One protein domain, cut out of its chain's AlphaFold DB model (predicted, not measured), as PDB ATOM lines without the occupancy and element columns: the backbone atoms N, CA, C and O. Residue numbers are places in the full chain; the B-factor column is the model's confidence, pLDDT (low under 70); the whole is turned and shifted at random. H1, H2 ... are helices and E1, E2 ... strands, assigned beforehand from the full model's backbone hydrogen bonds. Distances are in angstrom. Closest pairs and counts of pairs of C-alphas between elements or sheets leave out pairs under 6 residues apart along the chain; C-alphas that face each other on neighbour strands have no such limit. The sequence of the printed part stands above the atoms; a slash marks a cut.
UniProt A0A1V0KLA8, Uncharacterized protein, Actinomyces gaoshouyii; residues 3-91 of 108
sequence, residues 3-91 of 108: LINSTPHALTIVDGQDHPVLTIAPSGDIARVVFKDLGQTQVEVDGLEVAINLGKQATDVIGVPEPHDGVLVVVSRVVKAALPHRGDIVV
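This is residues 3 to 91 of the 108 residues of an uncharacterized protein of Actinomyces gaoshouyii (UniProt A0A1V0KLA8). A long ribbon of two antiparallel strands reaches away from a small body; E4 and E7 make its near half, and the hairpin E5 and E6 makes its far half and one end of the longest axis. In the body the short helix H1 packs on E4 and E7, E1 and E8 run side by side, and the hairpin E2 and E3 makes a second, shorter arm. The printed part has 89 residues with eight named strands and one named helix, in the order E1 to E8 and then H1; it is mostly strand, in four sheets of two strands, E1 with E8 parallel and the other three antiparallel. It is elongated, 57 by 33 by 22 A, and only just extended, close to loose, with a radius of gyration of the C-alphas of 18.6 A.

E1, residues 3 to 5, and E8, residues 71 to 74, are parallel neighbours at 30 degrees, with N 74 and O 4 2.8 A apart. Residues 73 to 74 of E8 also pair, parallel, with residues 89 to 90. E2, residues 11 to 14, and E3, residues 20 to 24, form a hairpin at 160 degrees, with N 11 and O 24 2.9 A apart. The closest C-alphas of E1 and E3, those of Asn 5 and Ile 24, are 6.3 A apart. E4, residues 32 to 37, and E7, residues 56 to 62, are antiparallel at 148 degrees; N 34 and O 60 are 2.8 A apart. E4 runs on into E5, residues 40 to 45, at 62 degrees. E5 and E6, residues 48 to 53, form a hairpin at 147 degrees, with N 43 and O 50 3.0 A apart. E6 runs on into E7 at 12 degrees. H1, residues 77 to 82, comes closest to E4 at the C-alphas of Val 33 and Val 79, 5.8 A apart, and to E7 at those of Val 61 and Val 79, 7.0 A apart. In H1 every O i to N i+4 pair is within hydrogen-bond range. H1 is apart from E5 and E6.

E1 begins at C-alpha 3 (-11.971, -47.606, -25.175) and is 6.5 A long. E2 measures 9.7 A, E3 11.2 A, E4 15.3 A, E5 15.3 A, E6 16.0 A, E7 16.4 A and E8 9.8 A. E6 begins at C-alpha 48 (-57.296, -22.478, -26.071). H1, 8.7 A long, ends at C-alpha 82 (-21.895, -30.490, -23.859).

The two C-alphas farthest apart, those of Gly 47 and Asp 69, are 59.5 A from each other. The printed part has no cut, and no link is long. Its mean pLDDT is 95.4, and no printed residue is under 70.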
ATOM      1  N   LEU A   3     -10.625 -48.178 -25.251       95.44
ATOM      2  CA  LEU A   3     -11.971 -47.606 -25.175       95.44
ATOM      3  C   LEU A   3     -12.566 -47.805 -23.776       95.44
ATOM      4  O   LEU A   3     -12.464 -48.894 -23.208       95.44
ATOM      5  N   ILE A   4     -13.198 -46.762 -23.240       96.69
ATOM      6  CA  ILE A   4     -13.999 -46.805 -22.009       96.69
ATOM      7  C   ILE A   4     -15.452 -46.532 -22.382       96.69
ATOM      8  O   ILE A   4     -15.762 -45.476 -22.923       96.69
ATOM      9  N   ASN A   5     -16.349 -47.472 -22.091       97.00
ATOM     10  CA  ASN A   5     -17.776 -47.298 -22.334       97.00
ATOM     11  C   ASN A   5     -18.452 -46.638 -21.126       97.00
ATOM     12  O   ASN A   5     -18.820 -47.316 -20.172       97.00
ATOM     13  N   SER A   6     -18.664 -45.329 -21.203       97.19
ATOM     14  CA  SER A   6     -19.335 -44.531 -20.173       97.19
ATOM     15  C   SER A   6     -20.846 -44.396 -20.452       97.19
ATOM     16  O   SER A   6     -21.494 -43.413 -20.087       97.19
ATOM     17  N   THR A   7     -21.432 -45.387 -21.136       95.31
ATOM     18  CA  THR A   7     -22.874 -45.488 -21.404       95.31
ATOM     19  C   THR A   7     -23.514 -46.620 -20.585       95.31
ATOM     20  O   THR A   7     -22.812 -47.545 -20.174       95.31
ATOM     21  N   PRO A   8     -24.838 -46.585 -20.317       94.50
ATOM     22  CA  PRO A   8     -25.488 -47.562 -19.431       94.50
ATOM     23  C   PRO A   8     -25.495 -49.012 -19.935       94.50
ATOM     24  O   PRO A   8     -25.792 -49.922 -19.164       94.50
ATOM     25  N   HIS A   9     -25.237 -49.233 -21.224       92.44
ATOM     26  CA  HIS A   9     -25.393 -50.531 -21.875       92.44
ATOM     27  C   HIS A   9     -24.106 -50.936 -22.579       92.44
ATOM     28  O   HIS A   9     -23.297 -50.088 -22.952       92.44
ATOM     29  N   ALA A  10     -23.900 -52.244 -22.742       94.44
ATOM     30  CA  ALA A  10     -22.758 -52.748 -23.488       94.44
ATOM     31  C   ALA A  10     -22.791 -52.230 -24.931       94.44
ATOM     32  O   ALA A  10     -23.851 -52.169 -25.555       94.44
ATOM     33  N   LEU A  11     -21.622 -51.869 -25.451       93.00
ATOM     34  CA  LEU A  11     -21.457 -51.473 -26.842       93.00
ATOM     35  C   LEU A  11     -20.957 -52.670 -27.632       93.00
ATOM     36  O   LEU A  11     -19.897 -53.200 -27.311       93.00
ATOM     37  N   THR A  12     -21.689 -53.054 -28.670       93.06
ATOM     38  CA  THR A  12     -21.231 -54.041 -29.648       93.06
ATOM     39  C   THR A  12     -20.791 -53.299 -30.897       93.06
ATOM     40  O   THR A  12     -21.605 -52.671 -31.569       93.06
ATOM     41  N   ILE A  13     -19.499 -53.352 -31.189       90.56
ATOM     42  CA  ILE A  13     -18.919 -52.857 -32.433       90.56
ATOM     43  C   ILE A  13     -19.021 -53.985 -33.452       90.56
ATOM     44  O   ILE A  13     -18.728 -55.140 -33.129       90.56
ATOM     45  N   VAL A  14     -19.422 -53.635 -34.667       91.38
ATOM     46  CA  VAL A  14     -19.524 -54.555 -35.798       91.38
ATOM     47  C   VAL A  14     -18.552 -54.167 -36.911       91.38
ATOM     48  O   VAL A  14     -18.048 -53.043 -36.933       91.38
ATOM     49  N   ASP A  15     -18.262 -55.101 -37.812       90.75
ATOM     50  CA  ASP A  15     -17.562 -54.812 -39.063       90.75
ATOM     51  C   ASP A  15     -18.510 -54.236 -40.136       90.75
ATOM     52  O   ASP A  15     -19.696 -54.011 -39.902       90.75
ATOM     53  N   GLY A  16     -17.991 -54.001 -41.346       88.19
ATOM     54  CA  GLY A  16     -18.787 -53.507 -42.477       88.19
ATOM     55  C   GLY A  16     -19.819 -54.500 -43.035       88.19
ATOM     56  O   GLY A  16     -20.479 -54.179 -44.019       88.19
ATOM     57  N   GLN A  17     -19.931 -55.701 -42.459       90.25
ATOM     58  CA  GLN A  17     -20.939 -56.715 -42.778       90.25
ATOM     59  C   GLN A  17     -21.896 -56.971 -41.599       90.25
ATOM     60  O   GLN A  17     -22.603 -57.978 -41.596       90.25
ATOM     61  N   ASP A  18     -21.935 -56.071 -40.612       89.06
ATOM     62  CA  ASP A  18     -22.732 -56.173 -39.384       89.06
ATOM     63  C   ASP A  18     -22.363 -57.360 -38.469       89.06
ATOM     64  O   ASP A  18     -23.118 -57.706 -37.551       89.06
ATOM     65  N   HIS A  19     -21.193 -57.982 -38.646       89.88
ATOM     66  CA  HIS A  19     -20.740 -59.034 -37.739       89.88
ATOM     67  C   HIS A  19     -20.109 -58.433 -36.476       89.88
ATOM     68  O   HIS A  19     -19.263 -57.546 -36.583       89.88
ATOM     69  N   PRO A  20     -20.461 -58.912 -35.266       92.00
ATOM     70  CA  PRO A  20     -19.888 -58.398 -34.027       92.00
ATOM     71  C   PRO A  20     -18.388 -58.695 -33.949       92.00
ATOM     72  O   PRO A  20     -17.970 -59.849 -34.025       92.00
ATOM     73  N   VAL A  21     -17.583 -57.652 -33.742       94.44
ATOM     74  CA  VAL A  21     -16.118 -57.746 -33.624       94.44
ATOM     75  C   VAL A  21     -15.615 -57.481 -32.210       94.44
ATOM     76  O   VAL A  21     -14.573 -58.004 -31.817       94.44
ATOM     77  N   LEU A  22     -16.330 -56.666 -31.430       92.81
ATOM     78  CA  LEU A  22     -15.914 -56.287 -30.082       92.81
ATOM     79  C   LEU A  22     -17.120 -55.882 -29.236       92.81
ATOM     80  O   LEU A  22     -17.899 -55.026 -29.643       92.81
ATOM     81  N   THR A  23     -17.215 -56.426 -28.023       94.88
ATOM     82  CA  THR A  23     -18.186 -55.983 -27.015       94.88
ATOM     83  C   THR A  23     -17.469 -55.286 -25.867       94.88
ATOM     84  O   THR A  23     -16.568 -55.854 -25.252       94.88
ATOM     85  N   ILE A  24     -17.887 -54.062 -25.552       95.62
ATOM     86  CA  ILE A  24     -17.332 -53.243 -24.472       95.62
ATOM     87  C   ILE A  24     -18.401 -53.086 -23.391       95.62
ATOM     88  O   ILE A  24     -19.401 -52.387 -23.580       95.62
ATOM     89  N   ALA A  25     -18.193 -53.735 -22.246       96.69
ATOM     90  CA  ALA A  25     -19.078 -53.607 -21.092       96.69
ATOM     91  C   ALA A  25     -19.087 -52.160 -20.553       96.69
ATOM     92  O   ALA A  25     -18.072 -51.471 -20.680       96.69
ATOM     93  N   PRO A  26     -20.196 -51.696 -19.945       96.44
ATOM     94  CA  PRO A  26     -20.219 -50.423 -19.229       96.44
ATOM     95  C   PRO A  26     -19.082 -50.345 -18.207       96.44
ATOM     96  O   PRO A  26     -18.839 -51.309 -17.481       96.44
ATOM     97  N   SER A  27     -18.408 -49.200 -18.116       94.88
ATOM     98  CA  SER A  27     -17.322 -48.989 -17.151       94.88
ATOM     99  C   SER A  27     -17.806 -48.837 -15.709       94.88
ATOM    100  O   SER A  27     -16.994 -48.890 -14.795       94.88
ATOM    101  N   GLY A  28     -19.109 -48.632 -15.503       90.00
ATOM    102  CA  GLY A  28     -19.716 -48.307 -14.209       90.00
ATOM    103  C   GLY A  28     -19.893 -46.800 -14.012       90.00
ATOM    104  O   GLY A  28     -20.963 -46.363 -13.597       90.00
ATOM    105  N   ASP A  29     -18.905 -46.004 -14.421       91.62
ATOM    106  CA  ASP A  29     -18.997 -44.541 -14.432       91.62
ATOM    107  C   ASP A  29     -19.752 -44.061 -15.675       91.62
ATOM    108  O   ASP A  29     -19.199 -44.013 -16.775       91.62
ATOM    109  N   ILE A  30     -21.040 -43.754 -15.512       96.19
ATOM    110  CA  ILE A  30     -21.916 -43.333 -16.610       96.19
ATOM    111  C   ILE A  30     -21.932 -41.810 -16.728       96.19
ATOM    112  O   ILE A  30     -22.478 -41.124 -15.860       96.19
ATOM    113  N   ALA A  31     -21.429 -41.296 -17.847       97.25
ATOM    114  CA  ALA A  31     -21.425 -39.874 -18.144       97.25
ATOM    115  C   ALA A  31     -22.840 -39.325 -18.378       97.25
ATOM    116  O   ALA A  31     -23.642 -39.900 -19.124       97.25
ATOM    117  N   ARG A  32     -23.148 -38.176 -17.770       96.69
ATOM    118  CA  ARG A  32     -24.467 -37.533 -17.853       96.69
ATOM    119  C   ARG A  32     -24.349 -36.020 -17.922       96.69
ATOM    120  O   ARG A  32     -23.531 -35.421 -17.233       96.69
ATOM    121  N   VAL A  33     -25.235 -35.409 -18.702       97.38
ATOM    122  CA  VAL A  33     -25.496 -33.970 -18.613       97.38
ATOM    123  C   VAL A  33     -26.513 -33.743 -17.500       97.38
ATOM    124  O   VAL A  33     -27.561 -34.395 -17.464       97.38
ATOM    125  N   VAL A  34     -26.195 -32.836 -16.584       97.25
ATOM    126  CA  VAL A  34     -27.109 -32.361 -15.550       97.25
ATOM    127  C   VAL A  34     -27.973 -31.268 -16.156       97.25
ATOM    128  O   VAL A  34     -27.476 -30.337 -16.789       97.25
ATOM    129  N   PHE A  35     -29.279 -31.402 -15.967       96.19
ATOM    130  CA  PHE A  35     -30.269 -30.498 -16.522       96.19
ATOM    131  C   PHE A  35     -31.064 -29.829 -15.409       96.19
ATOM    132  O   PHE A  35     -31.608 -30.510 -14.539       96.19
ATOM    133  N   LYS A  36     -31.195 -28.507 -15.490       96.62
ATOM    134  CA  LYS A  36     -32.162 -27.737 -14.710       96.62
ATOM    135  C   LYS A  36     -33.461 -27.610 -15.500       96.62
ATOM    136  O   LYS A  36     -33.440 -27.221 -16.667       96.62
ATOM    137  N   ASP A  37     -34.576 -27.940 -14.858       95.94
ATOM    138  CA  ASP A  37     -35.908 -27.730 -15.426       95.94
ATOM    139  C   ASP A  37     -36.233 -26.229 -15.462       95.94
ATOM    140  O   ASP A  37     -35.966 -25.510 -14.492       95.94
ATOM    141  N   LEU A  38     -36.753 -25.750 -16.593       96.88
ATOM    142  CA  LEU A  38     -37.137 -24.346 -16.772       96.88
ATOM    143  C   LEU A  38     -38.616 -24.092 -16.449       96.88
ATOM    144  O   LEU A  38     -39.067 -22.951 -16.497       96.88
ATOM    145  N   GLY A  39     -39.353 -25.134 -16.069       96.50
ATOM    146  CA  GLY A  39     -40.750 -25.071 -15.686       96.50
ATOM    147  C   GLY A  39     -41.703 -25.128 -16.874       96.50
ATOM    148  O   GLY A  39     -41.379 -25.566 -17.983       96.50
ATOM    149  N   GLN A  40     -42.929 -24.700 -16.606       96.75
ATOM    150  CA  GLN A  40     -44.024 -24.682 -17.563       96.75
ATOM    151  C   GLN A  40     -44.666 -23.301 -17.578       96.75
ATOM    152  O   GLN A  40     -44.653 -22.587 -16.576       96.75
ATOM    153  N   THR A  41     -45.246 -22.947 -18.715       96.75
ATOM    154  CA  THR A  41     -46.049 -21.736 -18.875       96.75
ATOM    155  C   THR A  41     -47.353 -22.064 -19.595       96.75
ATOM    156  O   THR A  41     -47.488 -23.153 -20.152       96.75
ATOM    157  N   GLN A  42     -48.309 -21.143 -19.574       97.44
ATOM    158  CA  GLN A  42     -49.550 -21.236 -20.342       97.44
ATOM    159  C   GLN A  42     -49.476 -20.253 -21.507       97.44
ATOM    160  O   GLN A  42     -49.044 -19.112 -21.327       97.44
ATOM    161  N   VAL A  43     -49.877 -20.694 -22.695       96.88
ATOM    162  CA  VAL A  43     -49.963 -19.843 -23.887       96.88
ATOM    163  C   VAL A  43     -51.312 -20.070 -24.553       96.88
ATOM    164  O   VAL A  43     -51.773 -21.206 -24.644       96.88
ATOM    165  N   GLU A  44     -51.939 -18.994 -25.019       97.56
ATOM    166  CA  GLU A  44     -53.151 -19.077 -25.827       97.56
ATOM    167  C   GLU A  44     -52.792 -19.444 -27.274       97.56
ATOM    168  O   GLU A  44     -51.999 -18.758 -27.923       97.56
ATOM    169  N   VAL A  45     -53.381 -20.528 -27.781       96.19
ATOM    170  CA  VAL A  45     -53.281 -20.952 -29.182       96.19
ATOM    171  C   VAL A  45     -54.697 -21.204 -29.684       96.19
ATOM    172  O   VAL A  45     -55.396 -22.060 -29.149       96.19
ATOM    173  N   ASP A  46     -55.136 -20.432 -30.679       96.12
ATOM    174  CA  ASP A  46     -56.483 -20.520 -31.266       96.12
ATOM    175  C   ASP A  46     -57.627 -20.450 -30.229       96.12
ATOM    176  O   ASP A  46     -58.634 -21.152 -30.332       96.12
ATOM    177  N   GLY A  47     -57.474 -19.600 -29.204       95.94
ATOM    178  CA  GLY A  47     -58.459 -19.420 -28.130       95.94
ATOM    179  C   GLY A  47     -58.458 -20.516 -27.056       95.94
ATOM    180  O   GLY A  47     -59.350 -20.538 -26.208       95.94
ATOM    181  N   LEU A  48     -57.483 -21.431 -27.077       96.94
ATOM    182  CA  LEU A  48     -57.296 -22.478 -26.071       96.94
ATOM    183  C   LEU A  48     -56.047 -22.194 -25.229       96.94
ATOM    184  O   LEU A  48     -54.975 -21.937 -25.777       96.94
ATOM    185  N   GLU A  49     -56.159 -22.297 -23.903       97.50
ATOM    186  CA  GLU A  49     -54.989 -22.279 -23.018       97.50
ATOM    187  C   GLU A  49     -54.244 -23.617 -23.095       97.50
ATOM    188  O   GLU A  49     -54.799 -24.681 -22.801       97.50
ATOM    189  N   VAL A  50     -52.971 -23.564 -23.490       97.75
ATOM    190  CA  VAL A  50     -52.105 -24.734 -23.643       97.75
ATOM    191  C   VAL A  50     -50.894 -24.617 -22.722       97.75
ATOM    192  O   VAL A  50     -50.130 -23.651 -22.787       97.75
ATOM    193  N   ALA A  51     -50.671 -25.655 -21.914       96.75
ATOM    194  CA  ALA A  51     -49.481 -25.766 -21.080       96.75
ATOM    195  C   ALA A  51     -48.265 -26.150 -21.934       96.75
ATOM    196  O   ALA A  51     -48.239 -27.210 -22.562       96.75
ATOM    197  N   ILE A  52     -47.226 -25.317 -21.914       96.81
ATOM    198  CA  ILE A  52     -45.981 -25.525 -22.655       96.81
ATOM    199  C   ILE A  52     -44.835 -25.750 -21.670       96.81
ATOM    200  O   ILE A  52     -44.607 -24.951 -20.762       96.81
ATOM    201  N   ASN A  53     -44.087 -26.839 -21.863       96.19
ATOM    202  CA  ASN A  53     -42.835 -27.077 -21.148       96.19
ATOM    203  C   ASN A  53     -41.723 -26.223 -21.774       96.19
ATOM    204  O   ASN A  53     -41.482 -26.306 -22.977       96.19
ATOM    205  N   LEU A  54     -41.038 -25.421 -20.956       95.94
ATOM    206  CA  LEU A  54     -39.981 -24.508 -21.410       95.94
ATOM    207  C   LEU A  54     -38.645 -25.216 -21.688       95.94
ATOM    208  O   LEU A  54     -37.646 -24.583 -22.024       95.94
ATOM    209  N   GLY A  55     -38.624 -26.539 -21.569       95.25
ATOM    210  CA  GLY A  55     -37.465 -27.377 -21.776       95.25
ATOM    211  C   GLY A  55     -36.568 -27.436 -20.547       95.25
ATOM    212  O   GLY A  55     -36.962 -27.183 -19.407       95.25
ATOM    213  N   LYS A  56     -35.321 -27.824 -20.800       95.81
ATOM    214  CA  LYS A  56     -34.298 -27.965 -19.773       95.81
ATOM    215  C   LYS A  56     -33.016 -27.290 -20.219       95.81
ATOM    216  O   LYS A  56     -32.639 -27.376 -21.385       95.81
ATOM    217  N   GLN A  57     -32.321 -26.680 -19.272       94.88
ATOM    218  CA  GLN A  57     -31.013 -26.082 -19.496       94.88
ATOM    219  C   GLN A  57     -29.927 -27.024 -18.983       94.88
ATOM    220  O   GLN A  57     -29.976 -27.445 -17.828       94.88
ATOM    221  N   ALA A  58     -28.951 -27.357 -19.828       95.19
ATOM    222  CA  ALA A  58     -27.754 -28.065 -19.385       95.19
ATOM    223  C   ALA A  58     -26.957 -27.158 -18.437       95.19
ATOM    224  O   ALA A  58     -26.660 -26.015 -18.785       95.19
ATOM    225  N   THR A  59     -26.637 -27.651 -17.246       96.50
ATOM    226  CA  THR A  59     -25.906 -26.888 -16.224       96.50
ATOM    227  C   THR A  59     -24.521 -27.439 -15.953       96.50
ATOM    228  O   THR A  59     -23.644 -26.675 -15.571       96.50
ATOM    229  N   ASP A  60     -24.332 -28.747 -16.115       97.38
ATOM    230  CA  ASP A  60     -23.063 -29.407 -15.820       97.38
ATOM    231  C   ASP A  60     -22.949 -30.747 -16.559       97.38
ATOM    232  O   ASP A  60     -23.939 -31.264 -17.089       97.38
ATOM    233  N   VAL A  61     -21.752 -31.328 -16.571       97.38
ATOM    234  CA  VAL A  61     -21.488 -32.681 -17.059       97.38
ATOM    235  C   VAL A  61     -20.728 -33.459 -15.995       97.38
ATOM    236  O   VAL A  61     -19.641 -33.075 -15.586       97.38
ATOM    237  N   ILE A  62     -21.287 -34.596 -15.585       96.81
ATOM    238  CA  ILE A  62     -20.730 -35.445 -14.527       96.81
ATOM    239  C   ILE A  62     -20.409 -36.843 -15.050       96.81
ATOM    240  O   ILE A  62     -20.961 -37.285 -16.062       96.81
ATOM    241  N   GLY A  63     -19.547 -37.561 -14.327       94.69
ATOM    242  CA  GLY A  63     -19.237 -38.968 -14.606       94.69
ATOM    243  C   GLY A  63     -18.391 -39.191 -15.860       94.69
ATOM    244  O   GLY A  63     -18.316 -40.315 -16.344       94.69
ATOM    245  N   VAL A  64     -17.773 -38.137 -16.399       95.12
ATOM    246  CA  VAL A  64     -16.795 -38.237 -17.489       95.12
ATOM    247  C   VAL A  64     -15.400 -38.317 -16.864       95.12
ATOM    248  O   VAL A  64     -15.011 -37.373 -16.179       95.12
ATOM    249  N   PRO A  65     -14.634 -39.398 -17.087       92.31
ATOM    250  CA  PRO A  65     -13.258 -39.488 -16.610       92.31
ATOM    251  C   PRO A  65     -12.371 -38.360 -17.155       92.31
ATOM    252  O   PRO A  65     -12.603 -37.838 -18.255       92.31
ATOM    253  N   GLU A  66     -11.315 -38.018 -16.417       93.88
ATOM    254  CA  GLU A  66     -10.277 -37.107 -16.907       93.88
ATOM    255  C   GLU A  66      -9.587 -37.667 -18.167       93.88
ATOM    256  O   GLU A  66      -9.500 -38.894 -18.324       93.88
ATOM    257  N   PRO A  67      -9.097 -36.806 -19.078       95.19
ATOM    258  CA  PRO A  67      -8.346 -37.246 -20.249       95.19
ATOM    259  C   PRO A  67      -7.098 -38.043 -19.859       95.19
ATOM    260  O   PRO A  67      -6.359 -37.655 -18.958       95.19
ATOM    261  N   HIS A  68      -6.839 -39.135 -20.579       94.62
ATOM    262  CA  HIS A  68      -5.627 -39.938 -20.425       94.62
ATOM    263  C   HIS A  68      -5.071 -40.325 -21.794       94.62
ATOM    264  O   HIS A  68      -5.824 -40.676 -22.707       94.62
ATOM    265  N   ASP A  69      -3.746 -40.323 -21.920       95.94
ATOM    266  CA  ASP A  69      -3.078 -40.665 -23.171       95.94
ATOM    267  C   ASP A  69      -3.440 -42.080 -23.639       95.94
ATOM    268  O   ASP A  69      -3.379 -43.064 -22.899       95.94
ATOM    269  N   GLY A  70      -3.833 -42.183 -24.911       96.75
ATOM    270  CA  GLY A  70      -4.207 -43.448 -25.537       96.75
ATOM    271  C   GLY A  70      -5.564 -44.012 -25.101       96.75
ATOM    272  O   GLY A  70      -5.846 -45.173 -25.424       96.75
ATOM    273  N   VAL A  71      -6.396 -43.230 -24.406       96.88
ATOM    274  CA  VAL A  71      -7.761 -43.593 -24.003       96.88
ATOM    275  C   VAL A  71      -8.781 -42.739 -24.751       96.88
ATOM    276  O   VAL A  71      -8.660 -41.522 -24.812       96.88
ATOM    277  N   LEU A  72      -9.814 -43.388 -25.288       97.25
ATOM    278  CA  LEU A  72     -11.017 -42.735 -25.795       97.25
ATOM    279  C   LEU A  72     -12.211 -43.113 -24.913       97.25
ATOM    280  O   LEU A  72     -12.400 -44.288 -24.578       97.25
ATOM    281  N   VAL A  73     -13.033 -42.129 -24.555       97.56
ATOM    282  CA  VAL A  73     -14.236 -42.337 -23.736       97.56
ATOM    283  C   VAL A  73     -15.466 -42.276 -24.629       97.56
ATOM    284  O   VAL A  73     -15.755 -41.250 -25.242       97.56
ATOM    285  N   VAL A  74     -16.204 -43.379 -24.694       97.50
ATOM    286  CA  VAL A  74     -17.464 -43.460 -25.424       97.50
ATOM    287  C   VAL A  74     -18.596 -42.975 -24.528       97.50
ATOM    288  O   VAL A  74     -18.826 -43.529 -23.452       97.50
ATOM    289  N   VAL A  75     -19.320 -41.954 -24.979       97.50
ATOM    290  CA  VAL A  75     -20.442 -41.334 -24.256       97.50
ATOM    291  C   VAL A  75     -21.674 -41.212 -25.159       97.50
ATOM    292  O   VAL A  75     -21.646 -41.536 -26.346       97.50
ATOM    293  N   SER A  76     -22.778 -40.697 -24.615       95.56
ATOM    294  CA  SER A  76     -23.941 -40.309 -25.422       95.56
ATOM    295  C   SER A  76     -23.693 -39.017 -26.214       95.56
ATOM    296  O   SER A  76     -22.935 -38.140 -25.795       95.56
ATOM    297  N   ARG A  77     -24.405 -38.838 -27.335       95.19
ATOM    298  CA  ARG A  77     -24.292 -37.627 -28.173       95.19
ATOM    299  C   ARG A  77     -24.536 -36.325 -27.402       95.19
ATOM    300  O   ARG A  77     -23.850 -35.343 -27.660       95.19
ATOM    301  N   VAL A  78     -25.445 -36.327 -26.424       95.25
ATOM    302  CA  VAL A  78     -25.729 -35.142 -25.596       95.25
ATOM    303  C   VAL A  78     -24.549 -34.759 -24.696       95.25
ATOM    304  O   VAL A  78     -24.249 -33.578 -24.562       95.25
ATOM    305  N   VAL A  79     -23.817 -35.738 -24.152       97.19
ATOM    306  CA  VAL A  79     -22.596 -35.483 -23.369       97.19
ATOM    307  C   VAL A  79     -21.485 -34.942 -24.267       97.19
ATOM    308  O   VAL A  79     -20.853 -33.949 -23.917       97.19
ATOM    309  N   LYS A  80     -21.275 -35.534 -25.455       97.00
ATOM    310  CA  LYS A  80     -20.284 -35.025 -26.419       97.00
ATOM    311  C   LYS A  80     -20.587 -33.584 -26.841       97.00
ATOM    312  O   LYS A  80     -19.668 -32.776 -26.924       97.00
ATOM    313  N   ALA A  81     -21.858 -33.261 -27.074       96.00
ATOM    314  CA  ALA A  81     -22.285 -31.908 -27.423       96.00
ATOM    315  C   ALA A  81     -22.048 -30.898 -26.285       96.00
ATOM    316  O   ALA A  81     -21.727 -29.745 -26.558       96.00
ATOM    317  N   ALA A  82     -22.165 -31.329 -25.026       96.50
ATOM    318  CA  ALA A  82     -21.895 -30.490 -23.859       96.50
ATOM    319  C   ALA A  82     -20.390 -30.283 -23.580       96.50
ATOM    320  O   ALA A  82     -20.021 -29.320 -22.914       96.50
ATOM    321  N   LEU A  83     -19.510 -31.140 -24.118       96.44
ATOM    322  CA  LEU A  83     -18.048 -31.052 -23.980       96.44
ATOM    323  C   LEU A  83     -17.342 -30.977 -25.352       96.44
ATOM    324  O   LEU A  83     -16.528 -31.847 -25.679       96.44
ATOM    325  N   PRO A  84     -17.596 -29.938 -26.172       95.88
ATOM    326  CA  PRO A  84     -17.083 -29.878 -27.545       95.88
ATOM    327  C   PRO A  84     -15.551 -29.778 -27.623       95.88
ATOM    328  O   PRO A  84     -14.961 -30.149 -28.632       95.88
ATOM    329  N   HIS A  85     -14.902 -29.311 -26.552       95.75
ATOM    330  CA  HIS A  85     -13.449 -29.147 -26.458       95.75
ATOM    331  C   HIS A  85     -12.703 -30.451 -26.116       95.75
ATOM    332  O   HIS A  85     -11.486 -30.521 -26.279       95.75
ATOM    333  N   ARG A  86     -13.402 -31.493 -25.645       95.75
ATOM    334  CA  ARG A  86     -12.797 -32.784 -25.287       95.75
ATOM    335  C   ARG A  86     -12.615 -33.650 -26.534       95.75
ATOM    336  O   ARG A  86     -13.572 -34.245 -27.043       95.75
ATOM    337  N   GLY A  87     -11.384 -33.700 -27.044       95.81
ATOM    338  CA  GLY A  87     -11.013 -34.463 -28.244       95.81
ATOM    339  C   GLY A  87     -10.978 -35.983 -28.048       95.81
ATOM    340  O   GLY A  87     -11.162 -36.725 -29.005       95.81
ATOM    341  N   ASP A  88     -10.810 -36.444 -26.811       97.31
ATOM    342  CA  ASP A  88     -10.766 -37.855 -26.408       97.31
ATOM    343  C   ASP A  88     -12.159 -38.489 -26.228       97.31
ATOM    344  O   ASP A  88     -12.292 -39.705 -26.083       97.31
ATOM    345  N   ILE A  89     -13.216 -37.673 -26.247       97.56
ATOM    346  CA  ILE A  89     -14.596 -38.143 -26.141       97.56
ATOM    347  C   ILE A  89     -15.134 -38.483 -27.529       97.56
ATOM    348  O   ILE A  89     -15.131 -37.647 -28.438       97.56
ATOM    349  N   VAL A  90     -15.684 -39.684 -27.664       96.69
ATOM    350  CA  VAL A  90     -16.310 -40.197 -28.887       96.69
ATOM    351  C   VAL A  90     -17.727 -40.692 -28.596       96.69
ATOM    352  O   VAL A  90     -18.141 -40.823 -27.444       96.69
ATOM    353  N   VAL A  91     -18.499 -40.948 -29.645       95.88
ATOM    354  CA  VAL A  91     -19.872 -41.458 -29.548       95.88
ATOM    355  C   VAL A  91     -19.996 -42.722 -30.391       95.88
ATOM    356  O   VAL A  91     -19.241 -42.862 -31.355       95.88
TER     357      VAL A  91